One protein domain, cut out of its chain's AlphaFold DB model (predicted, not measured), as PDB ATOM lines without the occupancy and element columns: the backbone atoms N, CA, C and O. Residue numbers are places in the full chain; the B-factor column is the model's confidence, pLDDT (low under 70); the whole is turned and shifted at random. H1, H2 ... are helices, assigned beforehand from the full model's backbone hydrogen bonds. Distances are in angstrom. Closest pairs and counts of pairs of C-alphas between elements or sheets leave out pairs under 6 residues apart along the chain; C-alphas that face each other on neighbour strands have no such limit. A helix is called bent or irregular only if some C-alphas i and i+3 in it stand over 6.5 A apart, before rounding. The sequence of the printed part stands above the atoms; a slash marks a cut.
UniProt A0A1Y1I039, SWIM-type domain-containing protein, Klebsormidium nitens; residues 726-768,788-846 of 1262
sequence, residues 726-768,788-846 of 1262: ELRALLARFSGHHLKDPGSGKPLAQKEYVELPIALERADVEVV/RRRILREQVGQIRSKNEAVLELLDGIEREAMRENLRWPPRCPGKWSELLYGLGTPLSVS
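Overview. This is residues 726 to 768 and 788 to 846 of the 1262 residues of the protein "SWIM-type domain-containing protein" of Klebsormidium nitens (UniProt A0A1Y1I039). A long helix, H3, makes the longest axis, and three shorter helices lie along one side of it; in cross-section the four make a rough square in the order H3, H2, H1, H4, with H2 crossing its neighbours. The 102 printed residues include four named helices, H1 to H4, and no named strand: all helix, compact, radius of gyration of the C-alphas 14.1 A, spans 41 by 28 by 22 A.

Arrangement. Residues 800 to 810 of H3, 793 to 820, touch residues 757 to 761 of H2, 750 to 761, at a steep tilt of 44 degrees; the closest C-alphas, of Leu 760 and Asn 803, are 4.9 A apart. H2 touches H1, residues 726 to 734, at a steep 51 degrees, closest C-alphas Leu 727 and Leu 756, 6.7 A. H1 touches H4, residues 830 to 840, at a shallow 20 degrees, opposite ways, closest C-alphas Arg 728 and Gly 840, 3.9 A. H3 and H4 are close but not clearly touching; H1 and H3 are apart. Every O i to N i+4 pair is within hydrogen-bond range in H1, against 5 of 8 in H2, 20 of 24 in H3 and 5 of 7 in H4.

Along the chain. H3 is 41.3 A long, H2 17.7 A, H4 15.3 A and H1 12.3 A. H1 begins at C-alpha 726 (14.574, -53.845, -22.661); H4 ends at C-alpha 840 (11.985, -48.366, -29.508). H3 and H4 are irregular: C-alphas 794 and 797 are 7.3 A apart, 831 and 834 7.2 A.

Size, cuts and confidence. The farthest C-alphas, of Val 768 and Glu 820, are 42.0 A apart. Residues 769 to 787 are not printed, a gap of 6.2 A between C-alphas 768 and 788. The link H1 to H2 is long. Residues 739 to 745, 763 to 768, 788 to 794 and 842 to 846 have pLDDT under 70.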
ATOM      1  N   GLU A 726      13.597 -54.642 -23.396       77.19
ATOM      2  CA  GLU A 726      14.574 -53.845 -22.661       77.19
ATOM      3  C   GLU A 726      15.331 -52.927 -23.627       77.19
ATOM      4  O   GLU A 726      15.301 -51.706 -23.481       77.19
ATOM      5  N   LEU A 727      15.911 -53.498 -24.688       82.75
ATOM      6  CA  LEU A 727      16.663 -52.748 -25.699       82.75
ATOM      7  C   LEU A 727      15.765 -51.770 -26.469       82.75
ATOM      8  O   LEU A 727      16.180 -50.645 -26.741       82.75
ATOM      9  N   ARG A 728      14.504 -52.139 -26.748       85.31
ATOM     10  CA  ARG A 728      13.508 -51.201 -27.298       85.31
ATOM     11  C   ARG A 728      13.276 -50.011 -26.356       85.31
ATOM     12  O   ARG A 728      13.309 -48.868 -26.803       85.31
ATOM     13  N   ALA A 729      13.095 -50.249 -25.056       82.12
ATOM     14  CA  ALA A 729      12.893 -49.178 -24.078       82.12
ATOM     15  C   ALA A 729      14.120 -48.254 -23.941       82.12
ATOM     16  O   ALA A 729      13.954 -47.037 -23.815       82.12
ATOM     17  N   LEU A 730      15.338 -48.803 -24.019       85.94
ATOM     18  CA  LEU A 730      16.582 -48.027 -24.051       85.94
ATOM     19  C   LEU A 730      16.679 -47.180 -25.335       85.94
ATOM     20  O   LEU A 730      16.922 -45.978 -25.243       85.94
ATOM     21  N   LEU A 731      16.382 -47.746 -26.513       88.75
ATOM     22  CA  LEU A 731      16.328 -47.015 -27.792       88.75
ATOM     23  C   LEU A 731      15.291 -45.881 -27.786       88.75
ATOM     24  O   LEU A 731      15.587 -44.764 -28.212       88.75
ATOM     25  N   ALA A 732      14.093 -46.130 -27.246       86.62
ATOM     26  CA  ALA A 732      13.053 -45.112 -27.114       86.62
ATOM     27  C   ALA A 732      13.507 -43.932 -26.240       86.62
ATOM     28  O   ALA A 732      13.210 -42.786 -26.571       86.62
ATOM     29  N   ARG A 733      14.255 -44.191 -25.161       86.06
ATOM     30  CA  ARG A 733      14.824 -43.147 -24.291       86.06
ATOM     31  C   ARG A 733      16.014 -42.433 -24.932       86.06
ATOM     32  O   ARG A 733      16.080 -41.208 -24.869       86.06
ATOM     33  N   PHE A 734      16.913 -43.164 -25.596       89.44
ATOM     34  CA  PHE A 734      18.047 -42.587 -26.330       89.44
ATOM     35  C   PHE A 734      17.590 -41.632 -27.442       89.44
ATOM     36  O   PHE A 734      18.183 -40.569 -27.612       89.44
ATOM     37  N   SER A 735      16.490 -41.961 -28.133       89.94
ATOM     38  CA  SER A 735      15.906 -41.131 -29.197       89.94
ATOM     39  C   SER A 735      15.571 -39.694 -28.777       89.94
ATOM     40  O   SER A 735      15.488 -38.810 -29.627       89.94
ATOM     41  N   GLY A 736      15.309 -39.459 -27.484       85.25
ATOM     42  CA  GLY A 736      14.881 -38.166 -26.953       85.25
ATOM     43  C   GLY A 736      13.508 -37.673 -27.432       85.25
ATOM     44  O   GLY A 736      13.143 -36.552 -27.099       85.25
ATOM     45  N   HIS A 737      12.727 -38.457 -28.186       83.75
ATOM     46  CA  HIS A 737      11.530 -37.956 -28.880       83.75
ATOM     47  C   HIS A 737      10.414 -37.478 -27.919       83.75
ATOM     48  O   HIS A 737       9.862 -36.394 -28.093       83.75
ATOM     49  N   HIS A 738      10.133 -38.224 -26.840       75.81
ATOM     50  CA  HIS A 738       9.097 -37.878 -25.849       75.81
ATOM     51  C   HIS A 738       9.677 -37.375 -24.512       75.81
ATOM     52  O   HIS A 738       9.404 -37.958 -23.464       75.81
ATOM     53  N   LEU A 739      10.422 -36.260 -24.512       69.31
ATOM     54  CA  LEU A 739      11.040 -35.664 -23.302       69.31
ATOM     55  C   LEU A 739      10.077 -35.419 -22.117       69.31
ATOM     56  O   LEU A 739      10.526 -35.284 -20.984       69.31
ATOM     57  N   LYS A 740       8.760 -35.334 -22.360       66.44
ATOM     58  CA  LYS A 740       7.729 -35.119 -21.326       66.44
ATOM     59  C   LYS A 740       7.118 -36.409 -20.756       66.44
ATOM     60  O   LYS A 740       6.287 -36.322 -19.856       66.44
ATOM     61  N   ASP A 741       7.460 -37.590 -21.276       69.81
ATOM     62  CA  ASP A 741       6.877 -38.845 -20.787       69.81
ATOM     63  C   ASP A 741       7.564 -39.335 -19.497       69.81
ATOM     64  O   ASP A 741       8.786 -39.482 -19.497       69.81
ATOM     65  N   PRO A 742       6.826 -39.683 -18.423       62.34
ATOM     66  CA  PRO A 742       7.432 -40.143 -17.168       62.34
ATOM     67  C   PRO A 742       8.300 -41.410 -17.273       62.34
ATOM     68  O   PRO A 742       9.105 -41.656 -16.382       62.34
ATOM     69  N   GLY A 743       8.128 -42.224 -18.323       66.81
ATOM     70  CA  GLY A 743       8.951 -43.405 -18.593       66.81
ATOM     71  C   GLY A 743       9.950 -43.168 -19.722       66.81
ATOM     72  O   GLY A 743      11.158 -43.233 -19.511       66.81
ATOM     73  N   SER A 744       9.459 -42.880 -20.934       64.56
ATOM     74  CA  SER A 744      10.325 -42.755 -22.121       64.56
ATOM     75  C   SER A 744      11.027 -41.399 -22.258       64.56
ATOM     76  O   SER A 744      11.886 -41.260 -23.121       64.56
ATOM     77  N   GLY A 745      10.679 -40.409 -21.430       65.69
ATOM     78  CA  GLY A 745      11.316 -39.090 -21.393       65.69
ATOM     79  C   GLY A 745      12.488 -38.980 -20.418       65.69
ATOM     80  O   GLY A 745      13.257 -38.026 -20.518       65.69
ATOM     81  N   LYS A 746      12.671 -39.949 -19.502       73.25
ATOM     82  CA  LYS A 746      13.856 -40.012 -18.630       73.25
ATOM     83  C   LYS A 746      15.096 -40.224 -19.514       73.25
ATOM     84  O   LYS A 746      15.168 -41.277 -20.159       73.25
ATOM     85  N   PRO A 747      16.076 -39.296 -19.537       74.12
ATOM     86  CA  PRO A 747      17.304 -39.470 -20.309       74.12
ATOM     87  C   PRO A 747      18.001 -40.788 -19.974       74.12
ATOM     88  O   PRO A 747      17.848 -41.315 -18.868       74.12
ATOM     89  N   LEU A 748      18.762 -41.325 -20.923       80.38
ATOM     90  CA  LEU A 748      19.584 -42.505 -20.676       80.38
ATOM     91  C   LEU A 748      20.789 -42.122 -19.805       80.38
ATOM     92  O   LEU A 748      21.498 -41.162 -20.115       80.38
ATOM     93  N   ALA A 749      20.997 -42.832 -18.696       81.25
ATOM     94  CA  ALA A 749      22.181 -42.662 -17.863       81.25
ATOM     95  C   ALA A 749      23.419 -43.237 -18.566       81.25
ATOM     96  O   ALA A 749      23.310 -44.102 -19.431       81.25
ATOM     97  N   GLN A 750      24.616 -42.801 -18.164       82.50
ATOM     98  CA  GLN A 750      25.869 -43.243 -18.784       82.50
ATOM     99  C   GLN A 750      26.041 -44.773 -18.769       82.50
ATOM    100  O   GLN A 750      26.391 -45.346 -19.797       82.50
ATOM    101  N   LYS A 751      25.735 -45.439 -17.644       78.12
ATOM    102  CA  LYS A 751      25.769 -46.910 -17.550       78.12
ATOM    103  C   LYS A 751      24.752 -47.561 -18.496       78.12
ATOM    104  O   LYS A 751      25.111 -48.446 -19.256       78.12
ATOM    105  N   GLU A 752      23.511 -47.072 -18.503       83.19
ATOM    106  CA  GLU A 752      22.447 -47.566 -19.391       83.19
ATOM    107  C   GLU A 752      22.765 -47.364 -20.884       83.19
ATOM    108  O   GLU A 752      22.285 -48.137 -21.710       83.19
ATOM    109  N   TYR A 753      23.555 -46.340 -21.236       86.06
ATOM    110  CA  TYR A 753      24.044 -46.154 -22.601       86.06
ATOM    111  C   TYR A 753      25.138 -47.156 -22.954       86.06
ATOM    112  O   TYR A 753      25.019 -47.801 -23.983       86.06
ATOM    113  N   VAL A 754      26.149 -47.350 -22.100       83.94
ATOM    114  CA  VAL A 754      27.234 -48.324 -22.341       83.94
ATOM    115  C   VAL A 754      26.702 -49.760 -22.451       83.94
ATOM    116  O   VAL A 754      27.138 -50.519 -23.310       83.94
ATOM    117  N   GLU A 755      25.712 -50.130 -21.637       81.94
ATOM    118  CA  GLU A 755      25.093 -51.463 -21.670       81.94
ATOM    119  C   GLU A 755      24.269 -51.720 -22.953       81.94
ATOM    120  O   GLU A 755      24.025 -52.878 -23.292       81.94
ATOM    121  N   LEU A 756      23.836 -50.682 -23.689       85.81
ATOM    122  CA  LEU A 756      22.982 -50.836 -24.877       85.81
ATOM    123  C   LEU A 756      23.740 -51.418 -26.096       85.81
ATOM    124  O   LEU A 756      23.275 -52.440 -26.605       85.81
ATOM    125  N   PRO A 757      24.884 -50.863 -26.556       88.62
ATOM    126  CA  PRO A 757      25.737 -51.498 -27.563       88.62
ATOM    127  C   PRO A 757      26.187 -52.903 -27.150       88.62
ATOM    128  O   PRO A 757      25.994 -53.847 -27.914       88.62
ATOM    129  N   ILE A 758      26.662 -53.073 -25.908       84.44
ATOM    130  CA  ILE A 758      27.115 -54.373 -25.381       84.44
ATOM    131  C   ILE A 758      25.998 -55.424 -25.495       84.44
ATOM    132  O   ILE A 758      26.215 -56.528 -25.993       84.44
ATOM    133  N   ALA A 759      24.769 -55.096 -25.088       82.12
ATOM    134  CA  ALA A 759      23.643 -56.026 -25.156       82.12
ATOM    135  C   ALA A 759      23.094 -56.266 -26.581       82.12
ATOM    136  O   ALA A 759      22.323 -57.211 -26.777       82.12
ATOM    137  N   LEU A 760      23.484 -55.455 -27.572       86.75
ATOM    138  CA  LEU A 760      23.249 -55.726 -28.993       86.75
ATOM    139  C   LEU A 760      24.334 -56.653 -29.568       86.75
ATOM    140  O   LEU A 760      23.997 -57.613 -30.258       86.75
ATOM    141  N   GLU A 761      25.603 -56.418 -29.232       87.12
ATOM    142  CA  GLU A 761      26.764 -57.199 -29.687       87.12
ATOM    143  C   GLU A 761      26.738 -58.667 -29.212       87.12
ATOM    144  O   GLU A 761      27.252 -59.563 -29.886       87.12
ATOM    145  N   ARG A 762      26.107 -58.947 -28.060       78.25
ATOM    146  CA  ARG A 762      26.096 -60.281 -27.431       78.25
ATOM    147  C   ARG A 762      25.653 -61.413 -28.363       78.25
ATOM    148  O   ARG A 762      24.487 -61.552 -28.737       78.25
ATOM    149  N   ALA A 763      26.588 -62.331 -28.602       67.44
ATOM    150  CA  ALA A 763      26.362 -63.548 -29.366       67.44
ATOM    151  C   ALA A 763      25.485 -64.600 -28.643       67.44
ATOM    152  O   ALA A 763      24.885 -65.442 -29.324       67.44
ATOM    153  N   ASP A 764      25.402 -64.573 -27.302       64.69
ATOM    154  CA  ASP A 764      24.802 -65.611 -26.440       64.69
ATOM    155  C   ASP A 764      23.287 -65.445 -26.192       64.69
ATOM    156  O   ASP A 764      22.806 -65.509 -25.062       64.69
ATOM    157  N   VAL A 765      22.503 -65.267 -27.262       65.56
ATOM    158  CA  VAL A 765      21.044 -65.007 -27.212       65.56
ATOM    159  C   VAL A 765      20.180 -66.236 -26.815       65.56
ATOM    160  O   VAL A 765      19.039 -66.373 -27.260       65.56
ATOM    161  N   GLU A 766      20.718 -67.168 -26.020       54.81
ATOM    162  CA  GLU A 766      20.141 -68.497 -25.751       54.81
ATOM    163  C   GLU A 766      19.398 -68.644 -24.393       54.81
ATOM    164  O   GLU A 766      19.205 -67.701 -23.623       54.81
ATOM    165  N   VAL A 767      18.880 -69.859 -24.170       47.75
ATOM    166  CA  VAL A 767      17.770 -70.238 -23.275       47.75
ATOM    167  C   VAL A 767      18.092 -70.192 -21.772       47.75
ATOM    168  O   VAL A 767      19.199 -70.503 -21.344       47.75
ATOM    169  N   VAL A 768      17.059 -69.932 -20.954       40.12
ATOM    170  CA  VAL A 768      17.040 -70.197 -19.498       40.12
ATOM    171  C   VAL A 768      15.814 -71.033 -19.124       40.12
ATOM    172  O   VAL A 768      14.767 -70.929 -19.769       40.12
ATOM    173  N   ARG A 788      19.174 -63.405 -19.643       56.34
ATOM    174  CA  ARG A 788      18.957 -64.397 -20.716       56.34
ATOM    175  C   ARG A 788      17.461 -64.769 -20.801       56.34
ATOM    176  O   ARG A 788      16.754 -64.774 -19.794       56.34
ATOM    177  N   ARG A 789      16.947 -65.088 -21.997       54.97
ATOM    178  CA  ARG A 789      15.507 -65.336 -22.257       54.97
ATOM    179  C   ARG A 789      15.294 -66.645 -23.024       54.97
ATOM    180  O   ARG A 789      16.126 -67.051 -23.825       54.97
ATOM    181  N   ARG A 790      14.139 -67.299 -22.845       55.88
ATOM    182  CA  ARG A 790      13.774 -68.507 -23.612       55.88
ATOM    183  C   ARG A 790      13.434 -68.153 -25.067       55.88
ATOM    184  O   ARG A 790      12.297 -67.811 -25.379       55.88
ATOM    185  N   ILE A 791      14.428 -68.252 -25.943       64.38
ATOM    186  CA  ILE A 791      14.315 -68.055 -27.394       64.38
ATOM    187  C   ILE A 791      14.420 -69.420 -28.091       64.38
ATOM    188  O   ILE A 791      15.143 -70.302 -27.633       64.38
ATOM    189  N   LEU A 792      13.674 -69.631 -29.180       64.25
ATOM    190  CA  LEU A 792      13.797 -70.862 -29.967       64.25
ATOM    191  C   LEU A 792      15.127 -70.861 -30.733       64.25
ATOM    192  O   LEU A 792      15.470 -69.866 -31.367       64.25
ATOM    193  N   ARG A 793      15.856 -71.985 -30.729       68.88
ATOM    194  CA  ARG A 793      17.191 -72.098 -31.358       68.88
ATOM    195  C   ARG A 793      17.188 -71.715 -32.848       68.88
ATOM    196  O   ARG A 793      18.105 -71.054 -33.318       68.88
ATOM    197  N   GLU A 794      16.093 -72.025 -33.548       69.25
ATOM    198  CA  GLU A 794      15.790 -71.609 -34.934       69.25
ATOM    199  C   GLU A 794      15.753 -70.079 -35.170       69.25
ATOM    200  O   GLU A 794      15.775 -69.640 -36.315       69.25
ATOM    201  N   GLN A 795      15.693 -69.255 -34.118       73.19
ATOM    202  CA  GLN A 795      15.537 -67.796 -34.206       73.19
ATOM    203  C   GLN A 795      16.786 -67.015 -33.773       73.19
ATOM    204  O   GLN A 795      16.894 -65.836 -34.110       73.19
ATOM    205  N   VAL A 796      17.744 -67.649 -33.086       78.00
ATOM    206  CA  VAL A 796      18.944 -66.993 -32.523       78.00
ATOM    207  C   VAL A 796      19.725 -66.230 -33.600       78.00
ATOM    208  O   VAL A 796      20.011 -65.047 -33.426       78.00
ATOM    209  N   GLY A 797      19.977 -66.861 -34.754       81.31
ATOM    210  CA  GLY A 797      20.665 -66.226 -35.883       81.31
ATOM    211  C   GLY A 797      19.912 -65.031 -36.482       81.31
ATOM    212  O   GLY A 797      20.540 -64.040 -36.845       81.31
ATOM    213  N   GLN A 798      18.569 -65.063 -36.522       81.88
ATOM    214  CA  GLN A 798      17.792 -63.901 -36.975       81.88
ATOM    215  C   GLN A 798      17.936 -62.726 -35.999       81.88
ATOM    216  O   GLN A 798      18.023 -61.579 -36.434       81.88
ATOM    217  N   ILE A 799      17.908 -62.993 -34.692       82.81
ATOM    218  CA  ILE A 799      17.975 -61.935 -33.679       82.81
ATOM    219  C   ILE A 799      19.374 -61.320 -33.653       82.81
ATOM    220  O   ILE A 799      19.474 -60.097 -33.692       82.81
ATOM    221  N   ARG A 800      20.438 -62.135 -33.691       86.38
ATOM    222  CA  ARG A 800      21.819 -61.633 -33.721       86.38
ATOM    223  C   ARG A 800      22.068 -60.716 -34.926       86.38
ATOM    224  O   ARG A 800      22.407 -59.558 -34.727       86.38
ATOM    225  N   SER A 801      21.747 -61.174 -36.141       88.81
ATOM    226  CA  SER A 801      21.895 -60.378 -37.375       88.81
ATOM    227  C   SER A 801      21.147 -59.036 -37.334       88.81
ATOM    228  O   SER A 801      21.644 -58.029 -37.833       88.81
ATOM    229  N   LYS A 802      19.970 -58.986 -36.696       90.94
ATOM    230  CA  LYS A 802      19.227 -57.732 -36.502       90.94
ATOM    231  C   LYS A 802      19.826 -56.834 -35.419       90.94
ATOM    232  O   LYS A 802      19.747 -55.618 -35.563       90.94
ATOM    233  N   ASN A 803      20.385 -57.402 -34.348       90.88
ATOM    234  CA  ASN A 803      21.084 -56.627 -33.327       90.88
ATOM    235  C   ASN A 803      22.350 -55.989 -33.907       90.88
ATOM    236  O   ASN A 803      22.540 -54.793 -33.735       90.88
ATOM    237  N   GLU A 804      23.165 -56.763 -34.634       92.69
ATOM    238  CA  GLU A 804      24.383 -56.316 -35.331       92.69
ATOM    239  C   GLU A 804      24.077 -55.115 -36.246       92.69
ATOM    240  O   GLU A 804      24.732 -54.077 -36.176       92.69
ATOM    241  N   ALA A 805      22.996 -55.197 -37.030       94.06
ATOM    242  CA  ALA A 805      22.537 -54.106 -37.889       94.06
ATOM    243  C   ALA A 805      22.020 -52.859 -37.138       94.06
ATOM    244  O   ALA A 805      21.930 -51.784 -37.732       94.06
ATOM    245  N   VAL A 806      21.645 -52.982 -35.860       95.31
ATOM    246  CA  VAL A 806      21.234 -51.855 -35.000       95.31
ATOM    247  C   VAL A 806      22.415 -51.293 -34.210       95.31
ATOM    248  O   VAL A 806      22.448 -50.089 -33.979       95.31
ATOM    249  N   LEU A 807      23.395 -52.125 -33.856       95.56
ATOM    250  CA  LEU A 807      24.684 -51.708 -33.312       95.56
ATOM    251  C   LEU A 807      25.409 -50.806 -34.319       95.56
ATOM    252  O   LEU A 807      25.671 -49.650 -34.018       95.56
ATOM    253  N   GLU A 808      25.575 -51.262 -35.563       95.06
ATOM    254  CA  GLU A 808      26.206 -50.480 -36.638       95.06
ATOM    255  C   GLU A 808      25.494 -49.138 -36.904       95.06
ATOM    256  O   GLU A 808      26.142 -48.113 -37.143       95.06
ATOM    257  N   LEU A 809      24.159 -49.122 -36.787       96.88
ATOM    258  CA  LEU A 809      23.354 -47.901 -36.842       96.88
ATOM    259  C   LEU A 809      23.635 -46.974 -35.648       96.88
ATOM    260  O   LEU A 809      23.816 -45.774 -35.852       96.88
ATOM    261  N   LEU A 810      23.676 -47.499 -34.419       96.19
ATOM    262  CA  LEU A 810      23.990 -46.710 -33.226       96.19
ATOM    263  C   LEU A 810      25.413 -46.149 -33.272       96.19
ATOM    264  O   LEU A 810      25.572 -44.964 -33.003       96.19
ATOM    265  N   ASP A 811      26.407 -46.929 -33.693       95.25
ATOM    266  CA  ASP A 811      27.793 -46.475 -33.836       95.25
ATOM    267  C   ASP A 811      27.914 -45.344 -34.870       95.25
ATOM    268  O   ASP A 811      28.668 -44.384 -34.699       95.25
ATOM    269  N   GLY A 812      27.173 -45.446 -35.979       95.38
ATOM    270  CA  GLY A 812      27.092 -44.392 -36.988       95.38
ATOM    271  C   GLY A 812      26.483 -43.103 -36.436       95.38
ATOM    272  O   GLY A 812      27.032 -42.020 -36.653       95.38
ATOM    273  N   ILE A 813      25.399 -43.239 -35.668       95.81
ATOM    274  CA  ILE A 813      24.709 -42.140 -34.989       95.81
ATOM    275  C   ILE A 813      25.569 -41.533 -33.870       95.81
ATOM    276  O   ILE A 813      25.569 -40.314 -33.723       95.81
ATOM    277  N   GLU A 814      26.337 -42.325 -33.118       94.44
ATOM    278  CA  GLU A 814      27.288 -41.830 -32.117       94.44
ATOM    279  C   GLU A 814      28.400 -41.025 -32.791       94.44
ATOM    280  O   GLU A 814      28.614 -39.863 -32.445       94.44
ATOM    281  N   ARG A 815      29.066 -41.599 -33.803       94.00
ATOM    282  CA  ARG A 815      30.125 -40.904 -34.553       94.00
ATOM    283  C   ARG A 815      29.628 -39.600 -35.166       94.00
ATOM    284  O   ARG A 815      30.428 -38.692 -35.369       94.00
ATOM    285  N   GLU A 816      28.351 -39.512 -35.527       93.81
ATOM    286  CA  GLU A 816      27.714 -38.288 -36.014       93.81
ATOM    287  C   GLU A 816      27.390 -37.306 -34.878       93.81
ATOM    288  O   GLU A 816      27.765 -36.138 -34.964       93.81
ATOM    289  N   ALA A 817      26.797 -37.779 -33.779       92.00
ATOM    290  CA  ALA A 817      26.504 -36.976 -32.594       92.00
ATOM    291  C   ALA A 817      27.763 -36.332 -31.996       92.00
ATOM    292  O   ALA A 817      27.728 -35.153 -31.660       92.00
ATOM    293  N   MET A 818      28.884 -37.059 -31.925       91.62
ATOM    294  CA  MET A 818      30.163 -36.529 -31.434       91.62
ATOM    295  C   MET A 818      30.764 -35.463 -32.358       91.62
ATOM    296  O   MET A 818      31.418 -34.540 -31.876       91.62
ATOM    297  N   ARG A 819      30.525 -35.560 -33.675       90.44
ATOM    298  CA  ARG A 819      30.917 -34.527 -34.651       90.44
ATOM    299  C   ARG A 819      30.035 -33.280 -34.565       90.44
ATOM    300  O   ARG A 819      30.524 -32.188 -34.825       90.44
ATOM    301  N   GLU A 820      28.763 -33.427 -34.196       88.81
ATOM    302  CA  GLU A 820      27.850 -32.300 -33.957       88.81
ATOM    303  C   GLU A 820      28.052 -31.653 -32.571       88.81
ATOM    304  O   GLU A 820      27.876 -30.443 -32.427       88.81
ATOM    305  N   ASN A 821      28.400 -32.434 -31.539       87.62
ATOM    306  CA  ASN A 821      28.596 -31.966 -30.165       87.62
ATOM    307  C   ASN A 821      29.426 -32.968 -29.331       87.62
ATOM    308  O   ASN A 821      28.955 -34.062 -29.013       87.62
ATOM    309  N   LEU A 822      30.631 -32.569 -28.911       86.38
ATOM    310  CA  LEU A 822      31.535 -33.379 -28.082       86.38
ATOM    311  C   LEU A 822      30.994 -33.547 -26.648       86.38
ATOM    312  O   LEU A 822      31.321 -32.781 -25.739       86.38
ATOM    313  N   ARG A 823      30.147 -34.562 -26.437       85.38
ATOM    314  CA  ARG A 823      29.474 -34.835 -25.159       85.38
ATOM    315  C   ARG A 823      29.307 -36.335 -24.906       85.38
ATOM    316  O   ARG A 823      28.666 -37.022 -25.693       85.38
ATOM    317  N   TRP A 824      29.725 -36.793 -23.723       82.62
ATOM    318  CA  TRP A 824      29.410 -38.134 -23.215       82.62
ATOM    319  C   TRP A 824      28.278 -38.125 -22.154       82.62
ATOM    320  O   TRP A 824      28.211 -37.190 -21.349       82.62
ATOM    321  N   PRO A 825      27.390 -39.142 -22.114       84.94
ATOM    322  CA  PRO A 825      27.024 -39.975 -23.260       84.94
ATOM    323  C   PRO A 825      26.435 -39.104 -24.392       84.94
ATOM    324  O   PRO A 825      25.911 -38.010 -24.112       84.94
ATOM    325  N   PRO A 826      26.506 -39.566 -25.654       87.44
ATOM    326  CA  PRO A 826      25.979 -38.831 -26.798       87.44
ATOM    327  C   PRO A 826      24.477 -38.572 -26.658       87.44
ATOM    328  O   PRO A 826      23.734 -39.308 -26.004       87.44
ATOM    329  N   ARG A 827      24.002 -37.518 -27.324       88.00
ATOM    330  CA  ARG A 827      22.570 -37.300 -27.555       88.00
ATOM    331  C   ARG A 827      22.236 -37.718 -28.979       88.00
ATOM    332  O   ARG A 827      22.945 -37.320 -29.896       88.00
ATOM    333  N   CYS A 828      21.142 -38.456 -29.164       90.25
ATOM    334  CA  CYS A 828      20.605 -38.738 -30.492       90.25
ATOM    335  C   CYS A 828      20.406 -37.419 -31.273       90.25
ATOM    336  O   CYS A 828      19.671 -36.548 -30.791       90.25
ATOM    337  N   PRO A 829      21.003 -37.254 -32.470       92.75
ATOM    338  CA  PRO A 829      20.730 -36.118 -33.341       92.75
ATOM    339  C   PRO A 829      19.244 -36.074 -33.713       92.75
ATOM    340  O   PRO A 829      18.616 -37.117 -33.922       92.75
ATOM    341  N   GLY A 830      18.669 -34.874 -33.828       89.38
ATOM    342  CA  GLY A 830      17.216 -34.698 -33.993       89.38
ATOM    343  C   GLY A 830      16.625 -35.475 -35.179       89.38
ATOM    344  O   GLY A 830      15.572 -36.097 -35.040       89.38
ATOM    345  N   LYS A 831      17.368 -35.529 -36.293       93.19
ATOM    346  CA  LYS A 831      17.074 -36.287 -37.526       93.19
ATOM    347  C   LYS A 831      16.843 -37.794 -37.326       93.19
ATOM    348  O   LYS A 831      16.101 -38.394 -38.096       93.19
ATOM    349  N   TRP A 832      17.422 -38.399 -36.286       94.81
ATOM    350  CA  TRP A 832      17.263 -39.826 -35.972       94.81
ATOM    351  C   TRP A 832      16.174 -40.116 -34.927       94.81
ATOM    352  O   TRP A 832      15.729 -41.260 -34.816       94.81
ATOM    353  N   SER A 833      15.708 -39.099 -34.187       90.94
ATOM    354  CA  SER A 833      14.793 -39.269 -33.044       90.94
ATOM    355  C   SER A 833      13.494 -40.004 -33.402       90.94
ATOM    356  O   SER A 833      13.100 -40.946 -32.718       90.94
ATOM    357  N   GLU A 834      12.859 -39.632 -34.514       90.31
ATOM    358  CA  GLU A 834      11.603 -40.226 -34.988       90.31
ATOM    359  C   GLU A 834      11.757 -41.717 -35.335       90.31
ATOM    360  O   GLU A 834      10.885 -42.535 -35.024       90.31
ATOM    361  N   LEU A 835      12.883 -42.077 -35.966       92.94
ATOM    362  CA  LEU A 835      13.200 -43.447 -36.360       92.94
ATOM    363  C   LEU A 835      13.484 -44.305 -35.124       92.94
ATOM    364  O   LEU A 835      12.846 -45.342 -34.939       92.94
ATOM    365  N   LEU A 836      14.411 -43.864 -34.266       92.25
ATOM    366  CA  LEU A 836      14.806 -44.617 -33.075       92.25
ATOM    367  C   LEU A 836      13.659 -44.735 -32.065       92.25
ATOM    368  O   LEU A 836      13.515 -45.787 -31.445       92.25
ATOM    369  N   TYR A 837      12.787 -43.726 -31.945       88.75
ATOM    370  CA  TYR A 837      11.573 -43.866 -31.142       88.75
ATOM    371  C   TYR A 837      10.611 -44.892 -31.746       88.75
ATOM    372  O   TYR A 837      10.118 -45.754 -31.024       88.75
ATOM    373  N   GLY A 838      10.395 -44.865 -33.069       87.06
ATOM    374  CA  GLY A 838       9.616 -45.885 -33.780       87.06
ATOM    375  C   GLY A 838      10.089 -47.306 -33.451       87.06
ATOM    376  O   GLY A 838       9.306 -48.112 -32.938       87.06
ATOM    377  N   LEU A 839      11.387 -47.563 -33.647       88.38
ATOM    378  CA  LEU A 839      12.063 -48.833 -33.342       88.38
ATOM    379  C   LEU A 839      12.073 -49.183 -31.842       88.38
ATOM    380  O   LEU A 839      12.118 -50.357 -31.484       88.38
ATOM    381  N   GLY A 840      12.021 -48.186 -30.959       83.12
ATOM    382  CA  GLY A 840      11.985 -48.366 -29.508       83.12
ATOM    383  C   GLY A 840      10.583 -48.529 -28.903       83.12
ATOM    384  O   GLY A 840      10.449 -48.877 -27.729       83.12
ATOM    385  N   THR A 841       9.511 -48.284 -29.662       74.88
ATOM    386  CA  THR A 841       8.154 -48.242 -29.084       74.88
ATOM    387  C   THR A 841       7.713 -49.571 -28.437       74.88
ATOM    388  O   THR A 841       8.097 -50.643 -28.918       74.88
ATOM    389  N   PRO A 842       6.900 -49.551 -27.355       64.00
ATOM    390  CA  PRO A 842       6.632 -50.749 -26.550       64.00
ATOM    391  C   PRO A 842       5.916 -51.903 -27.279       64.00
ATOM    392  O   PRO A 842       5.137 -51.707 -28.215       64.00
ATOM    393  N   LEU A 843       6.118 -53.134 -26.782       53.72
ATOM    394  CA  LEU A 843       5.650 -54.393 -27.396       53.72
ATOM    395  C   LEU A 843       4.158 -54.455 -27.774       53.72
ATOM    396  O   LEU A 843       3.799 -55.185 -28.699       53.72
ATOM    397  N   SER A 844       3.281 -53.765 -27.050       51.84
ATOM    398  CA  SER A 844       1.824 -53.814 -27.243       51.84
ATOM    399  C   SER A 844       1.297 -52.776 -28.244       51.84
ATOM    400  O   SER A 844       0.083 -52.576 -28.321       51.84
ATOM    401  N   VAL A 845       2.193 -52.074 -28.956       53.94
ATOM    402  CA  VAL A 845       1.885 -50.743 -29.501       53.94
ATOM    403  C   VAL A 845       2.208 -50.550 -30.989       53.94
ATOM    404  O   VAL A 845       1.341 -50.063 -31.707       53.94
ATOM    405  N   SER A 846       3.401 -50.913 -31.477       60.25
ATOM    406  CA  SER A 846       3.766 -50.744 -32.901       60.25
ATOM    407  C   SER A 846       4.473 -51.964 -33.481       60.25
ATOM    408  O   SER A 846       5.177 -52.682 -32.767       60.25
TER     409      SER A 846